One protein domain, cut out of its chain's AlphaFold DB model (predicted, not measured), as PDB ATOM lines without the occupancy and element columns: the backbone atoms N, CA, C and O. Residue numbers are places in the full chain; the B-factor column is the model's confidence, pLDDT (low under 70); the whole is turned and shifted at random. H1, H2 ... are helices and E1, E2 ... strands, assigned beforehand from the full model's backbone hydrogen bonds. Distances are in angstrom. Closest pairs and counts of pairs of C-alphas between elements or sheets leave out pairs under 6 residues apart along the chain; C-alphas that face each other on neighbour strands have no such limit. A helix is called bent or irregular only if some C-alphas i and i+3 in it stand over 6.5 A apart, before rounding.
ATOM      1  N   VAL A  73      95.181  60.453 247.146       81.31
ATOM      2  CA  VAL A  73      96.640  60.308 247.147       81.31
ATOM      3  C   VAL A  73      97.253  61.546 247.796       81.31
ATOM      4  O   VAL A  73      97.043  62.663 247.329       81.31
ATOM      5  N   GLY A  74      97.996  61.348 248.884       84.56
ATOM      6  CA  GLY A  74      98.779  62.394 249.543       84.56
ATOM      7  C   GLY A  74     100.268  62.207 249.271       84.56
ATOM      8  O   GLY A  74     100.779  61.095 249.377       84.56
ATOM      9  N   VAL A  75     100.968  63.294 248.943       89.62
ATOM     10  CA  VAL A  75     102.429  63.307 248.781       89.62
ATOM     11  C   VAL A  75     103.042  64.120 249.917       89.62
ATOM     12  O   VAL A  75     102.587  65.226 250.215       89.62
ATOM     13  N   MET A  76     104.085  63.578 250.549       92.56
ATOM     14  CA  MET A  76     104.870  64.268 251.571       92.56
ATOM     15  C   MET A  76     106.357  64.202 251.234       92.56
ATOM     16  O   MET A  76     106.916  63.124 251.050       92.56
ATOM     17  N   ILE A  77     106.996  65.365 251.196       93.75
ATOM     18  CA  ILE A  77     108.437  65.528 251.056       93.75
ATOM     19  C   ILE A  77     109.040  65.597 252.459       93.75
ATOM     20  O   ILE A  77     108.694  66.476 253.248       93.75
ATOM     21  N   CYS A  78     109.964  64.686 252.756       93.88
ATOM     22  CA  CYS A  78     110.698  64.651 254.018       93.88
ATOM     23  C   CYS A  78     112.140  65.107 253.780       93.88
ATOM     24  O   CYS A  78     112.914  64.405 253.130       93.88
ATOM     25  N   ALA A  79     112.518  66.262 254.318       93.75
ATOM     26  CA  ALA A  79     113.873  66.787 254.213       93.75
ATOM     27  C   ALA A  79     114.621  66.579 255.531       93.75
ATOM     28  O   ALA A  79     114.288  67.190 256.546       93.75
ATOM     29  N   VAL A  80     115.641  65.719 255.525       90.69
ATOM     30  CA  VAL A  80     116.474  65.488 256.709       90.69
ATOM     31  C   VAL A  80     117.441  66.652 256.874       90.69
ATOM     32  O   VAL A  80     118.271  66.907 256.003       90.69
ATOM     33  N   ILE A  81     117.348  67.346 258.003       86.38
ATOM     34  CA  ILE A  81     118.285  68.395 258.381       86.38
ATOM     35  C   ILE A  81     119.236  67.813 259.423       86.38
ATOM     36  O   ILE A  81     118.803  67.270 260.441       86.38
ATOM     37  N   SER A  82     120.539  67.962 259.195       81.06
ATOM     38  CA  SER A  82     121.506  67.836 260.282       81.06
ATOM     39  C   SER A  82     121.265  68.988 261.257       81.06
ATOM     40  O   SER A  82     121.485  70.152 260.899       81.06
ATOM     41  N   SER A  83     120.797  68.685 262.473       70.50
ATOM     42  CA  SER A  83     121.007  69.580 263.611       70.50
ATOM     43  C   SER A  83     122.508  69.835 263.619       70.50
ATOM     44  O   SER A  83     123.273  68.876 263.637       70.50
ATOM     45  N   GLY A  84     122.906  71.087 263.353       66.75
ATOM     46  CA  GLY A  84     124.286  71.412 262.991       66.75
ATOM     47  C   GLY A  84     125.240  70.706 263.937       66.75
ATOM     48  O   GLY A  84     124.952  70.696 265.130       66.75
ATOM     49  N   GLU A 100     133.499  83.527 256.454       76.12
ATOM     50  CA  GLU A 100     132.816  83.531 255.147       76.12
ATOM     51  C   GLU A 100     132.195  82.162 254.799       76.12
ATOM     52  O   GLU A 100     131.150  82.073 254.150       76.12
ATOM     53  N   SER A 101     132.806  81.077 255.280       77.31
ATOM     54  CA  SER A 101     132.314  79.706 255.139       77.31
ATOM     55  C   SER A 101     131.014  79.445 255.910       77.31
ATOM     56  O   SER A 101     130.116  78.792 255.368       77.31
ATOM     57  N   ALA A 102     130.865  79.966 257.131       75.62
ATOM     58  CA  ALA A 102     129.637  79.845 257.919       75.62
ATOM     59  C   ALA A 102     128.475  80.581 257.239       75.62
ATOM     60  O   ALA A 102     127.371  80.040 257.111       75.62
ATOM     61  N   TYR A 103     128.752  81.772 256.702       76.44
ATOM     62  CA  TYR A 103     127.782  82.544 255.932       76.44
ATOM     63  C   TYR A 103     127.336  81.805 254.659       76.44
ATOM     64  O   TYR A 103     126.135  81.621 254.443       76.44
ATOM     65  N   LYS A 104     128.285  81.273 253.872       81.50
ATOM     66  CA  LYS A 104     127.997  80.446 252.685       81.50
ATOM     67  C   LYS A 104     127.147  79.220 253.026       81.50
ATOM     68  O   LYS A 104     126.179  78.929 252.325       81.50
ATOM     69  N   LYS A 105     127.448  78.526 254.130       81.31
ATOM     70  CA  LYS A 105     126.667  77.367 254.598       81.31
ATOM     71  C   LYS A 105     125.236  77.761 254.979       81.31
ATOM     72  O   LYS A 105     124.291  77.058 254.617       81.31
ATOM     73  N   LYS A 106     125.059  78.890 255.674       81.88
ATOM     74  CA  LYS A 106     123.740  79.419 256.065       81.88
ATOM     75  C   LYS A 106     122.895  79.785 254.845       81.88
ATOM     76  O   LYS A 106     121.726  79.408 254.787       81.88
ATOM     77  N   GLN A 107     123.491  80.446 253.856       82.19
ATOM     78  CA  GLN A 107     122.810  80.788 252.607       82.19
ATOM     79  C   GLN A 107     122.464  79.564 251.767       82.19
ATOM     80  O   GLN A 107     121.331  79.453 251.309       82.19
ATOM     81  N   ALA A 108     123.386  78.608 251.621       82.50
ATOM     82  CA  ALA A 108     123.110  77.357 250.918       82.50
ATOM     83  C   ALA A 108     121.931  76.608 251.561       82.50
ATOM     84  O   ALA A 108     121.036  76.132 250.866       82.50
ATOM     85  N   ARG A 109     121.866  76.567 252.900       83.69
ATOM     86  CA  ARG A 109     120.720  75.995 253.621       83.69
ATOM     87  C   ARG A 109     119.428  76.766 253.342       83.69
ATOM     88  O   ARG A 109     118.404  76.137 253.087       83.69
ATOM     89  N   ALA A 110     119.461  78.097 253.385       84.06
ATOM     90  CA  ALA A 110     118.294  78.932 253.095       84.06
ATOM     91  C   ALA A 110     117.781  78.718 251.662       84.06
ATOM     92  O   ALA A 110     116.577  78.578 251.460       84.06
ATOM     93  N   LEU A 111     118.694  78.609 250.696       84.06
ATOM     94  CA  LEU A 111     118.402  78.316 249.298       84.06
ATOM     95  C   LEU A 111     117.731  76.944 249.136       84.06
ATOM     96  O   LEU A 111     116.676  76.844 248.515       84.06
ATOM     97  N   VAL A 112     118.273  75.892 249.756       87.50
ATOM     98  CA  VAL A 112     117.659  74.553 249.722       87.50
ATOM     99  C   VAL A 112     116.255  74.571 250.332       87.50
ATOM    100  O   VAL A 112     115.321  74.036 249.739       87.50
ATOM    101  N   VAL A 113     116.073  75.218 251.488       88.31
ATOM    102  CA  VAL A 113     114.753  75.347 252.134       88.31
ATOM    103  C   VAL A 113     113.773  76.106 251.240       88.31
ATOM    104  O   VAL A 113     112.613  75.709 251.136       88.31
ATOM    105  N   TYR A 114     114.233  77.167 250.580       87.75
ATOM    106  CA  TYR A 114     113.443  77.937 249.626       87.75
ATOM    107  C   TYR A 114     112.958  77.067 248.456       87.75
ATOM    108  O   TYR A 114     111.752  77.018 248.205       87.75
ATOM    109  N   HIS A 115     113.856  76.323 247.801       87.06
ATOM    110  CA  HIS A 115     113.485  75.436 246.694       87.06
ATOM    111  C   HIS A 115     112.563  74.303 247.137       87.06
ATOM    112  O   HIS A 115     111.576  74.036 246.461       87.06
ATOM    113  N   LEU A 116     112.838  73.671 248.282       91.12
ATOM    114  CA  LEU A 116     111.992  72.600 248.810       91.12
ATOM    115  C   LEU A 116     110.579  73.085 249.107       91.12
ATOM    116  O   LEU A 116     109.624  72.398 248.757       91.12
ATOM    117  N   ARG A 117     110.443  74.267 249.722       90.44
ATOM    118  CA  ARG A 117     109.129  74.878 249.925       90.44
ATOM    119  C   ARG A 117     108.486  75.149 248.580       90.44
ATOM    120  O   ARG A 117     107.484  74.535 248.272       90.44
ATOM    121  N   LYS A 118     109.071  75.959 247.704       86.88
ATOM    122  CA  LYS A 118     108.351  76.295 246.469       86.88
ATOM    123  C   LYS A 118     108.025  75.069 245.597       86.88
ATOM    124  O   LYS A 118     106.943  75.024 245.025       86.88
ATOM    125  N   PHE A 119     108.897  74.056 245.550       89.00
ATOM    126  CA  PHE A 119     108.605  72.785 244.884       89.00
ATOM    127  C   PHE A 119     107.433  72.047 245.535       89.00
ATOM    128  O   PHE A 119     106.529  71.604 244.836       89.00
ATOM    129  N   ALA A 120     107.407  71.948 246.863       91.69
ATOM    130  CA  ALA A 120     106.293  71.337 247.571       91.69
ATOM    131  C   ALA A 120     104.972  72.088 247.318       91.69
ATOM    132  O   ALA A 120     103.939  71.439 247.187       91.69
ATOM    133  N   SER A 121     104.993  73.423 247.216       88.94
ATOM    134  CA  SER A 121     103.807  74.232 246.885       88.94
ATOM    135  C   SER A 121     103.343  73.896 245.476       88.94
ATOM    136  O   SER A 121     102.174  73.595 245.253       88.94
ATOM    137  N   TYR A 122     104.303  73.850 244.550       86.75
ATOM    138  CA  TYR A 122     104.078  73.561 243.144       86.75
ATOM    139  C   TYR A 122     103.379  72.217 242.912       86.75
ATOM    140  O   TYR A 122     102.403  72.146 242.171       86.75
ATOM    141  N   ILE A 123     103.847  71.151 243.569       88.44
ATOM    142  CA  ILE A 123     103.236  69.817 243.450       88.44
ATOM    143  C   ILE A 123     102.089  69.584 244.448       88.44
ATOM    144  O   ILE A 123     101.608  68.460 244.574       88.44
ATOM    145  N   ASN A 124     101.677  70.619 245.191       88.88
ATOM    146  CA  ASN A 124     100.684  70.541 246.261       88.88
ATOM    147  C   ASN A 124     100.961  69.406 247.276       88.88
ATOM    148  O   ASN A 124     100.059  68.678 247.695       88.88
ATOM    149  N   ALA A 125     102.224  69.240 247.664       91.81
ATOM    150  CA  ALA A 125     102.665  68.246 248.637       91.81
ATOM    151  C   ALA A 125     102.826  68.845 250.037       91.81
ATOM    152  O   ALA A 125     103.106  70.035 250.218       91.81
ATOM    153  N   ALA A 126     102.713  67.986 251.048       93.56
ATOM    154  CA  ALA A 126     103.170  68.319 252.387       93.56
ATOM    155  C   ALA A 126     104.709  68.343 252.422       93.56
ATOM    156  O   ALA A 126     105.358  67.522 251.781       93.56
ATOM    157  N   LEU A 127     105.309  69.242 253.195       94.56
ATOM    158  CA  LEU A 127     106.755  69.290 253.426       94.56
ATOM    159  C   LEU A 127     107.029  69.200 254.921       94.56
ATOM    160  O   LEU A 127     106.493  69.990 255.697       94.56
ATOM    161  N   CYS A 128     107.885  68.271 255.330       94.62
ATOM    162  CA  CYS A 128     108.346  68.171 256.705       94.62
ATOM    163  C   CYS A 128     109.872  68.156 256.777       94.62
ATOM    164  O   CYS A 128     110.561  67.569 255.940       94.62
ATOM    165  N   PHE A 129     110.402  68.820 257.796       93.88
ATOM    166  CA  PHE A 129     111.828  68.822 258.084       93.88
ATOM    167  C   PHE A 129     112.105  67.874 259.239       93.88
ATOM    168  O   PHE A 129     111.531  68.032 260.310       93.88
ATOM    169  N   VAL A 130     112.960  66.882 259.031       93.69
ATOM    170  CA  VAL A 130     113.192  65.788 259.979       93.69
ATOM    171  C   VAL A 130     114.577  65.936 260.585       93.69
ATOM    172  O   VAL A 130     115.549  66.169 259.868       93.69
ATOM    173  N   GLU A 131     114.678  65.808 261.902       91.44
ATOM    174  CA  GLU A 131     115.966  65.812 262.586       91.44
ATOM    175  C   GLU A 131     116.656  64.469 262.369       91.44
ATOM    176  O   GLU A 131     116.071  63.428 262.669       91.44
ATOM    177  N   ARG A 132     117.898  64.481 261.868       86.81
ATOM    178  CA  ARG A 132     118.709  63.262 261.763       86.81
ATOM    179  C   ARG A 132     118.850  62.619 263.154       86.81
ATOM    180  O   ARG A 132     119.182  63.330 264.102       86.81
ATOM    181  N   PRO A 133     118.647  61.295 263.314       84.06
ATOM    182  CA  PRO A 133     118.869  60.675 264.608       84.06
ATOM    183  C   PRO A 133     120.361  60.798 264.911       84.06
ATOM    184  O   PRO A 133     121.183  60.505 264.041       84.06
ATOM    185  N   LYS A 134     120.719  61.232 266.123       82.12
ATOM    186  CA  LYS A 134     122.117  61.236 266.570       82.12
ATOM    187  C   LYS A 134     122.613  59.803 266.446       82.12
ATOM    188  O   LYS A 134     122.122  58.927 267.165       82.12
ATOM    189  N   SER A 135     123.473  59.538 265.463       70.69
ATOM    190  CA  SER A 135     123.899  58.178 265.196       70.69
ATOM    191  C   SER A 135     124.569  57.658 266.463       70.69
ATOM    192  O   SER A 135     125.418  58.306 267.073       70.69
ATOM    193  N   GLN A 177     115.612  76.308 261.230       81.25
ATOM    194  CA  GLN A 177     114.449  75.601 260.694       81.25
ATOM    195  C   GLN A 177     114.054  74.500 261.686       81.25
ATOM    196  O   GLN A 177     114.846  73.587 261.921       81.25
ATOM    197  N   LEU A 178     112.846  74.600 262.248       87.38
ATOM    198  CA  LEU A 178     112.296  73.592 263.149       87.38
ATOM    199  C   LEU A 178     112.212  72.245 262.442       87.38
ATOM    200  O   LEU A 178     111.793  72.166 261.283       87.38
ATOM    201  N   SER A 179     112.586  71.205 263.175       90.00
ATOM    202  CA  SER A 179     112.569  69.821 262.732       90.00
ATOM    203  C   SER A 179     111.687  68.963 263.636       90.00
ATOM    204  O   SER A 179     111.523  69.248 264.820       90.00
ATOM    205  N   ILE A 180     111.115  67.902 263.074       91.94
ATOM    206  CA  ILE A 180     110.406  66.850 263.808       91.94
ATOM    207  C   ILE A 180     111.318  65.645 264.041       91.94
ATOM    208  O   ILE A 180     112.173  65.333 263.211       91.94
ATOM    209  N   SER A 181     111.103  64.932 265.145       92.31
ATOM    210  CA  SER A 181     111.753  63.644 265.383       92.31
ATOM    211  C   SER A 181     111.202  62.557 264.450       92.31
ATOM    212  O   SER A 181     110.064  62.636 263.971       92.31
ATOM    213  N   TYR A 182     111.988  61.502 264.226       90.56
ATOM    214  CA  TYR A 182     111.568  60.336 263.438       90.56
ATOM    215  C   TYR A 182     110.322  59.646 264.010       90.56
ATOM    216  O   TYR A 182     109.439  59.241 263.252       90.56
ATOM    217  N   ASP A 183     110.198  59.565 265.337       91.62
ATOM    218  CA  ASP A 183     109.016  58.978 265.976       91.62
ATOM    219  C   ASP A 183     107.758  59.783 265.642       91.62
ATOM    220  O   ASP A 183     106.730  59.212 265.263       91.62
ATOM    221  N   LYS A 184     107.852  61.119 265.690       92.06
ATOM    222  CA  LYS A 184     106.740  61.995 265.315       92.06
ATOM    223  C   LYS A 184     106.429  61.888 263.824       92.06
ATOM    224  O   LYS A 184     105.255  61.830 263.475       92.06
ATOM    225  N   LEU A 185     107.438  61.779 262.955       93.06
ATOM    226  CA  LEU A 185     107.239  61.527 261.522       93.06
ATOM    227  C   LEU A 185     106.450  60.233 261.275       93.06
ATOM    228  O   LEU A 185     105.504  60.235 260.491       93.06
ATOM    229  N   SER A 186     106.794  59.147 261.976       92.19
ATOM    230  CA  SER A 186     106.088  57.865 261.851       92.19
ATOM    231  C   SER A 186     104.615  57.961 262.261       92.19
ATOM    232  O   SER A 186     103.757  57.279 261.698       92.19
ATOM    233  N   GLN A 187     104.311  58.810 263.246       92.50
ATOM    234  CA  GLN A 187     102.942  59.088 263.659       92.50
ATOM    235  C   GLN A 187     102.212  59.898 262.585       92.50
ATOM    236  O   GLN A 187     101.132  59.500 262.166       92.50
ATOM    237  N   LEU A 188     102.841  60.956 262.062       92.00
ATOM    238  CA  LEU A 188     102.267  61.789 261.002       92.00
ATOM    239  C   LEU A 188     101.948  60.983 259.736       92.00
ATOM    240  O   LEU A 188     100.916  61.199 259.109       92.00
ATOM    241  N   TRP A 189     102.810  60.035 259.364       91.00
ATOM    242  CA  TRP A 189     102.562  59.131 258.239       91.00
ATOM    243  C   TRP A 189     101.370  58.206 258.485       91.00
ATOM    244  O   TRP A 189     100.559  58.002 257.583       91.00
ATOM    245  N   ARG A 190     101.237  57.663 259.701       91.94
ATOM    246  CA  ARG A 190     100.080  56.838 260.074       91.94
ATOM    247  C   ARG A 190      98.786  57.642 260.027       91.94
ATOM    248  O   ARG A 190      97.815  57.161 259.454       91.94
ATOM    249  N   ASP A 191      98.801  58.852 260.567       91.12
ATOM    250  CA  ASP A 191      97.646  59.749 260.582       91.12
ATOM    251  C   ASP A 191      97.256  60.179 259.155       91.12
ATOM    252  O   ASP A 191      96.084  60.171 258.786       91.12
ATOM    253  N   MET A 192      98.229  60.461 258.288       89.31
ATOM    254  CA  MET A 192      97.948  60.765 256.883       89.31
ATOM    255  C   MET A 192      97.370  59.558 256.136       89.31
ATOM    256  O   MET A 192      96.431  59.708 255.358       89.31
ATOM    257  N   ALA A 193      97.883  58.353 256.402       86.62
ATOM    258  CA  ALA A 193      97.372  57.120 255.808       86.62
ATOM    259  C   ALA A 193      95.941  56.777 256.264       86.62
ATOM    260  O   ALA A 193      95.242  56.044 255.567       86.62
ATOM    261  N   THR A 194      95.488  57.299 257.409       90.38
ATOM    262  CA  THR A 194      94.092  57.190 257.867       90.38
ATOM    263  C   THR A 194      93.212  58.347 257.390       90.38
ATOM    264  O   THR A 194      92.033  58.401 257.736       90.38
ATOM    265  N   GLY A 195      93.752  59.254 256.568       87.44
ATOM    266  CA  GLY A 195      93.032  60.407 256.032       87.44
ATOM    267  C   GLY A 195      92.909  61.576 257.010       87.44
ATOM    268  O   GLY A 195      92.126  62.489 256.756       87.44
ATOM    269  N   VAL A 196      93.662  61.572 258.115       89.38
ATOM    270  CA  VAL A 196      93.685  62.680 259.073       89.38
ATOM    271  C   VAL A 196      94.610  63.786 258.543       89.38
ATOM    272  O   VAL A 196      95.798  63.539 258.311       89.38
ATOM    273  N   PRO A 197      94.114  65.025 258.363       84.94
ATOM    274  CA  PRO A 197      94.929  66.142 257.903       84.94
ATOM    275  C   PRO A 197      95.831  66.645 259.039       84.94
ATOM    276  O   PRO A 197      95.505  67.559 259.795       84.94
ATOM    277  N   VAL A 198      97.012  66.042 259.157       87.62
ATOM    278  CA  VAL A 198      97.980  66.307 260.238       87.62
ATOM    279  C   VAL A 198      98.460  67.759 260.339       87.62
ATOM    280  O   VAL A 198      98.930  68.196 261.385       87.62
ATOM    281  N   TRP A 199      98.338  68.526 259.258       86.81
ATOM    282  CA  TRP A 199      98.715  69.939 259.198       86.81
ATOM    283  C   TRP A 199      97.666  70.885 259.805       86.81
ATOM    284  O   TRP A 199      97.947  72.071 259.964       86.81
ATOM    285  N   GLU A 200      96.463  70.407 260.131       84.50
ATOM    286  CA  GLU A 200      95.414  71.239 260.745       84.50
ATOM    287  C   GLU A 200      95.519  71.274 262.271       84.50
ATOM    288  O   GLU A 200      95.253  72.309 262.881       84.50
ATOM    289  N   GLN A 201      96.023  70.195 262.872       69.62
ATOM    290  CA  GLN A 201      96.121  70.026 264.327       69.62
ATOM    291  C   GLN A 201      97.018  71.075 265.000       69.62
ATOM    292  O   GLN A 201      96.768  71.486 266.129       69.62
ATOM    293  N   GLN A 202      98.035  71.578 264.297       65.88
ATOM    294  CA  GLN A 202      98.965  72.566 264.855       65.88
ATOM    295  C   GLN A 202      98.347  73.954 265.068       65.88
ATOM    296  O   GLN A 202      98.946  74.778 265.759       65.88
ATOM    297  N   LYS A 203      97.175  74.239 264.481       65.81
ATOM    298  CA  LYS A 203      96.505  75.531 264.665       65.81
ATOM    299  C   LYS A 203      95.780  75.618 266.011       65.81
ATOM    300  O   LYS A 203      95.686  76.705 266.564       65.81
ATOM    301  N   GLU A 204      95.299  74.494 266.535       64.12
ATOM    302  CA  GLU A 204      94.456  74.471 267.737       64.12
ATOM    303  C   GLU A 204      95.271  74.424 269.034       64.12
ATOM    304  O   GLU A 204      94.857  74.979 270.045       64.12
ATOM    305  N   GLU A 205      96.473  73.846 269.010       64.88
ATOM    306  CA  GLU A 205      97.288  73.657 270.220       64.88
ATOM    307  C   GLU A 205      97.919  74.963 270.755       64.88
ATOM    308  O   GLU A 205      98.428  75.001 271.874       64.88
ATOM    309  N   LYS A 206      97.883  76.056 269.976       59.22
ATOM    310  CA  LYS A 206      98.536  77.336 270.309       59.22
ATOM    311  C   LYS A 206      97.604  78.472 270.721       59.22
ATOM    312  O   LYS A 206      98.108  79.551 271.024       59.22
ATOM    313  N   THR A 230     107.099  76.450 261.604       77.19
ATOM    314  CA  THR A 230     106.421  75.161 261.703       77.19
ATOM    315  C   THR A 230     107.316  74.129 261.041       77.19
ATOM    316  O   THR A 230     107.831  74.363 259.953       77.19
ATOM    317  N   ALA A 231     107.542  72.984 261.677       86.94
ATOM    318  CA  ALA A 231     108.341  71.913 261.070       86.94
ATOM    319  C   ALA A 231     107.591  71.161 259.950       86.94
ATOM    320  O   ALA A 231     108.203  70.402 259.200       86.94
ATOM    321  N   LEU A 232     106.274  71.364 259.854       90.94
ATOM    322  CA  LEU A 232     105.355  70.713 258.928       90.94
ATOM    323  C   LEU A 232     104.564  71.772 258.150       90.94
ATOM    324  O   LEU A 232     103.909  72.629 258.736       90.94
ATOM    325  N   TYR A 233     104.592  71.677 256.829       91.12
ATOM    326  CA  TYR A 233     103.844  72.527 255.914       91.12
ATOM    327  C   TYR A 233     102.849  71.659 255.158       91.12
ATOM    328  O   TYR A 233     103.244  70.712 254.483       91.12
ATOM    329  N   GLY A 234     101.557  71.954 255.296       91.19
ATOM    330  CA  GLY A 234     100.512  71.249 254.557       91.19
ATOM    331  C   GLY A 234     100.426  71.682 253.084       91.19
ATOM    332  O   GLY A 234     100.927  72.757 252.733       91.19
ATOM    333  N   PRO A 235      99.743  70.890 252.240       90.12
ATOM    334  CA  PRO A 235      99.374  71.282 250.878       90.12
ATOM    335  C   PRO A 235      98.654  72.643 250.862       90.12
ATOM    336  O   PRO A 235      97.812  72.902 251.726       90.12
ATOM    337  N   GLY A 236      99.025  73.543 249.945       85.75
ATOM    338  CA  GLY A 236      98.442  74.890 249.812       85.75
ATOM    339  C   GLY A 236      98.661  75.852 250.994       85.75
ATOM    340  O   GLY A 236      98.187  76.983 250.965       85.75
ATOM    341  N   ARG A 237      99.376  75.436 252.050       86.06
ATOM    342  CA  ARG A 237      99.670  76.272 253.238       86.06
ATOM    343  C   ARG A 237     101.060  76.891 253.209       86.06
ATOM    344  O   ARG A 237     101.538  77.447 254.197       86.06
ATOM    345  N   GLN A 238     101.726  76.757 252.082       81.50
ATOM    346  CA  GLN A 238     103.045  77.296 251.864       81.50
ATOM    347  C   GLN A 238     102.841  78.744 251.451       81.50
ATOM    348  O   GLN A 238     102.383  79.015 250.354       81.50
ATOM    349  N   GLN A 239     103.057  79.668 252.386       83.69
ATOM    350  CA  GLN A 239     102.874  81.097 252.144       83.69
ATOM    351  C   GLN A 239     103.822  81.540 251.020       83.69
ATOM    352  O   GLN A 239     105.006  81.764 251.271       83.69
ATOM    353  N   GLU A 240     103.314  81.627 249.790       79.88
ATOM    354  CA  GLU A 240     104.102  81.953 248.596       79.88
ATOM    355  C   GLU A 240     104.778  83.315 248.748       79.88
ATOM    356  O   GLU A 240     105.984  83.419 248.545       79.88
ATOM    357  N   ASP A 241     104.062  84.307 249.282       79.81
ATOM    358  CA  ASP A 241     104.618  85.630 249.579       79.81
ATOM    359  C   ASP A 241     105.809  85.564 250.546       79.81
ATOM    360  O   ASP A 241     106.792  86.289 250.391       79.81
ATOM    361  N   LEU A 242     105.767  84.677 251.547       80.62
ATOM    362  CA  LEU A 242     106.877  84.481 252.487       80.62
ATOM    363  C   LEU A 242     108.070  83.797 251.805       80.62
ATOM    364  O   LEU A 242     109.229  84.116 252.092       80.62
ATOM    365  N   ILE A 243     107.781  82.848 250.914       76.38
ATOM    366  CA  ILE A 243     108.776  82.140 250.109       76.38
ATOM    367  C   ILE A 243     109.490  83.139 249.193       76.38
ATOM    368  O   ILE A 243     110.719  83.212 249.197       76.38
ATOM    369  N   GLU A 244     108.743  83.968 248.475       77.25
ATOM    370  CA  GLU A 244     109.282  84.924 247.508       77.25
ATOM    371  C   GLU A 244     109.909  86.169 248.147       77.25
ATOM    372  O   GLU A 244     110.788  86.779 247.544       77.25
ATOM    373  N   SER A 245     109.538  86.523 249.383       79.88
ATOM    374  CA  SER A 245     110.134  87.658 250.101       79.88
ATOM    375  C   SER A 245     111.298  87.245 251.008       79.88
ATOM    376  O   SER A 245     112.463  87.515 250.711       79.88
ATOM    377  N   MET A 246     111.007  86.603 252.142       77.50
ATOM    378  CA  MET A 246     111.974  86.371 253.214       77.50
ATOM    379  C   MET A 246     112.996  85.306 252.828       77.50
ATOM    380  O   MET A 246     114.199  85.492 253.024       77.50
ATOM    381  N   LEU A 247     112.523  84.190 252.277       75.44
ATOM    382  CA  LEU A 247     113.387  83.068 251.927       75.44
ATOM    383  C   LEU A 247     114.269  83.400 250.725       75.44
ATOM    384  O   LEU A 247     115.470  83.156 250.791       75.44
ATOM    385  N   LEU A 248     113.720  84.046 249.692       76.00
ATOM    386  CA  LEU A 248     114.514  84.521 248.558       76.00
ATOM    387  C   LEU A 248     115.582  85.539 248.992       76.00
ATOM    388  O   LEU A 248     116.732  85.448 248.566       76.00
ATOM    389  N   ARG A 249     115.243  86.471 249.896       78.56
ATOM    390  CA  ARG A 249     116.220  87.434 250.428       78.56
ATOM    391  C   ARG A 249     117.339  86.748 251.211       78.56
ATOM    392  O   ARG A 249     118.489  87.154 251.089       78.56
ATOM    393  N   ASN A 250     117.012  85.717 251.990       77.75
ATOM    394  CA  ASN A 250     117.997  84.943 252.750       77.75
ATOM    395  C   ASN A 250     118.832  84.002 251.862       77.75
ATOM    396  O   ASN A 250     119.941  83.635 252.246       77.75
ATOM    397  N   ALA A 251     118.308  83.616 250.698       74.81
ATOM    398  CA  ALA A 251     118.978  82.765 249.720       74.81
ATOM    399  C   ALA A 251     119.883  83.544 248.747       74.81
ATOM    400  O   ALA A 251     120.788  82.963 248.152       74.81
ATOM    401  N   ASN A 252     119.659  84.850 248.576       78.81
ATOM    402  CA  ASN A 252     120.471  85.681 247.694       78.81
ATOM    403  C   ASN A 252     121.832  86.015 248.308       78.81
ATOM    404  O   ASN A 252     121.919  86.507 249.436       78.81
ATOM    405  N   TYR A 253     122.890  85.836 247.511       78.94
ATOM    406  CA  TYR A 253     124.239  86.278 247.841       78.94
ATOM    407  C   TYR A 253     124.744  87.267 246.785       78.94
ATOM    408  O   TYR A 253     125.216  86.846 245.722       78.94
ATOM    409  N   PRO A 254     124.639  88.588 247.041       77.19
ATOM    410  CA  PRO A 254     125.031  89.605 246.074       77.19
ATOM    411  C   PRO A 254     126.433  89.358 245.496       77.19
ATOM    412  O   PRO A 254     127.406  89.166 246.223       77.19
ATOM    413  N   GLY A 255     126.526  89.342 244.164       79.94
ATOM    414  CA  GLY A 255     127.781  89.145 243.429       79.94
ATOM    415  C   GLY A 255     128.248  87.692 243.266       79.94
ATOM    416  O   GLY A 255     129.209  87.472 242.541       79.94
ATOM    417  N   HIS A 256     127.583  86.715 243.886       75.75
ATOM    418  CA  HIS A 256     127.995  85.305 243.831       75.75
ATOM    419  C   HIS A 256     126.876  84.384 243.354       75.75
ATOM    420  O   HIS A 256     127.107  83.517 242.518       75.75
ATOM    421  N   TRP A 257     125.668  84.570 243.886       73.81
ATOM    422  CA  TRP A 257     124.518  83.739 243.571       73.81
ATOM    423  C   TRP A 257     123.241  84.569 243.592       73.81
ATOM    424  O   TRP A 257     122.923  85.234 244.581       73.81
ATOM    425  N   ASP A 258     122.502  84.507 242.493       76.75
ATOM    426  CA  ASP A 258     121.188  85.118 242.362       76.75
ATOM    427  C   ASP A 258     120.160  83.993 242.290       76.75
ATOM    428  O   ASP A 258     120.027  83.326 241.262       76.75
ATOM    429  N   ALA A 259     119.446  83.772 243.393       70.81
ATOM    430  CA  ALA A 259     118.462  82.708 243.490       70.81
ATOM    431  C   ALA A 259     117.328  82.895 242.478       70.81
ATOM    432  O   ALA A 259     116.719  81.909 242.102       70.81
ATOM    433  N   SER A 260     117.074  84.110 241.976       70.62
ATOM    434  CA  SER A 260     116.076  84.340 240.919       70.62
ATOM    435  C   SER A 260     116.533  83.884 239.528       70.62
ATOM    436  O   SER A 260     115.706  83.694 238.638       70.62
ATOM    437  N   LYS A 261     117.845  83.700 239.334       80.94
ATOM    438  CA  LYS A 261     118.464  83.283 238.066       80.94
ATOM    439  C   LYS A 261     118.988  81.853 238.094       80.94
ATOM    440  O   LYS A 261     119.593  81.415 237.117       80.94
ATOM    441  N   ASP A 262     118.811  81.145 239.203       76.88
ATOM    442  CA  ASP A 262     119.272  79.771 239.319       76.88
ATOM    443  C   ASP A 262     118.590  78.892 238.258       76.88
ATOM    444  O   ASP A 262     117.376  78.917 238.083       76.88
ATOM    445  N   SER A 263     119.378  78.096 237.538       78.25
ATOM    446  CA  SER A 263     118.893  77.116 236.564       78.25
ATOM    447  C   SER A 263     117.853  76.145 237.134       78.25
ATOM    448  O   SER A 263     116.959  75.719 236.401       78.25
ATOM    449  N   LEU A 264     117.907  75.850 238.441       71.81
ATOM    450  CA  LEU A 264     116.890  75.041 239.112       71.81
ATOM    451  C   LEU A 264     115.504  75.701 239.054       71.81
ATOM    452  O   LEU A 264     114.507  74.985 239.024       71.81
ATOM    453  N   TRP A 265     115.416  77.036 238.955       66.31
ATOM    454  CA  TRP A 265     114.145  77.728 238.695       66.31
ATOM    455  C   TRP A 265     113.577  77.451 237.326       66.31
ATOM    456  O   TRP A 265     112.376  77.248 237.197       66.31
ATOM    457  N   MET A 266     114.435  77.467 236.312       68.19
ATOM    458  CA  MET A 266     114.025  77.228 234.931       68.19
ATOM    459  C   MET A 266     113.609  75.767 234.722       68.19
ATOM    460  O   MET A 266     112.824  75.479 233.824       68.19
TER     461      MET A 266
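Overview. This is residues 73 to 84, 100 to 135, 177 to 206 and 230 to 266 of the 349 residues of the protein "Hypothetical protein" of Pseudo-nitzschia australis (UniProt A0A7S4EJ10). A small two-stranded sheet, E1 beside E2, lies between two helices, the long H1 on one side and the shorter H2 on the other, and H3 packs along H1. H4 ends the printed part after a long link from H3. The printed part has 115 residues, with four named helices, which hold 51 of them, and two named strands, which hold 12, in the order E1, H1, E2, H2, H3, H4 along the chain; the sheet is parallel, the class mostly helix. The whole is compact, with a radius of gyration of the C-alphas of 15.3 A and spans of 48 by 33 by 27 A.

Along the chain. Find C-alpha 76 at (104.870, 64.268, 251.571), where E1 begins; it runs 15.6 A to residue 81. H1, residues 100 to 122, covers 32.7 A. E2, residues 126 to 131, covers 16.6 A, and H2, residues 182 to 193, 16.4 A. H3 is residues 240 to 251, 14.9 A; it is neither bent nor irregular, but only just: C-alphas 244 and 247 are 6.3 A apart. H4, residues 263 to 266, covers 5.1 A and ends at C-alpha 266, (114.025, 77.228, 234.931).

Arrangement. Look first at E1 and E2, parallel at 26 degrees, with N 79 and O 128 within hydrogen-bond range at 2.9 A. Residues 127 to 128 of E2 also pair, antiparallel, with residues 232 to 233. The closest C-alphas of H1 and E2 are those of Ala 120 and Leu 127, 6.2 A; of E2 and H2, those of Val 130 and Tyr 182, 6.7 A. H1 and H3 touch, closest at the C-alphas of Leu 111 and Ala 251, 4.5 A, at a shallow tilt of 20 degrees, opposite ways. H1 and H4 are only just apart, closest 8.3 A. Every O i to N i+4 pair is within hydrogen-bond range in H1 and H2, 6 of 8 in H3; H4 is too short for one.

Size, cuts and confidence. The C-alphas of Thr 194 and Gly 255 are the farthest apart, 48.6 A. Three cuts leave gaps between C-alphas: 84 to 100, 16.8 A; 135 to 177, 20.3 A; 206 to 230, 11.9 A. The link from H1 to E2 is tight, that from H3 to H4 long. The model's pLDDT is under 70 at residue 84, residues 201 to 206 and residues 265 to 266.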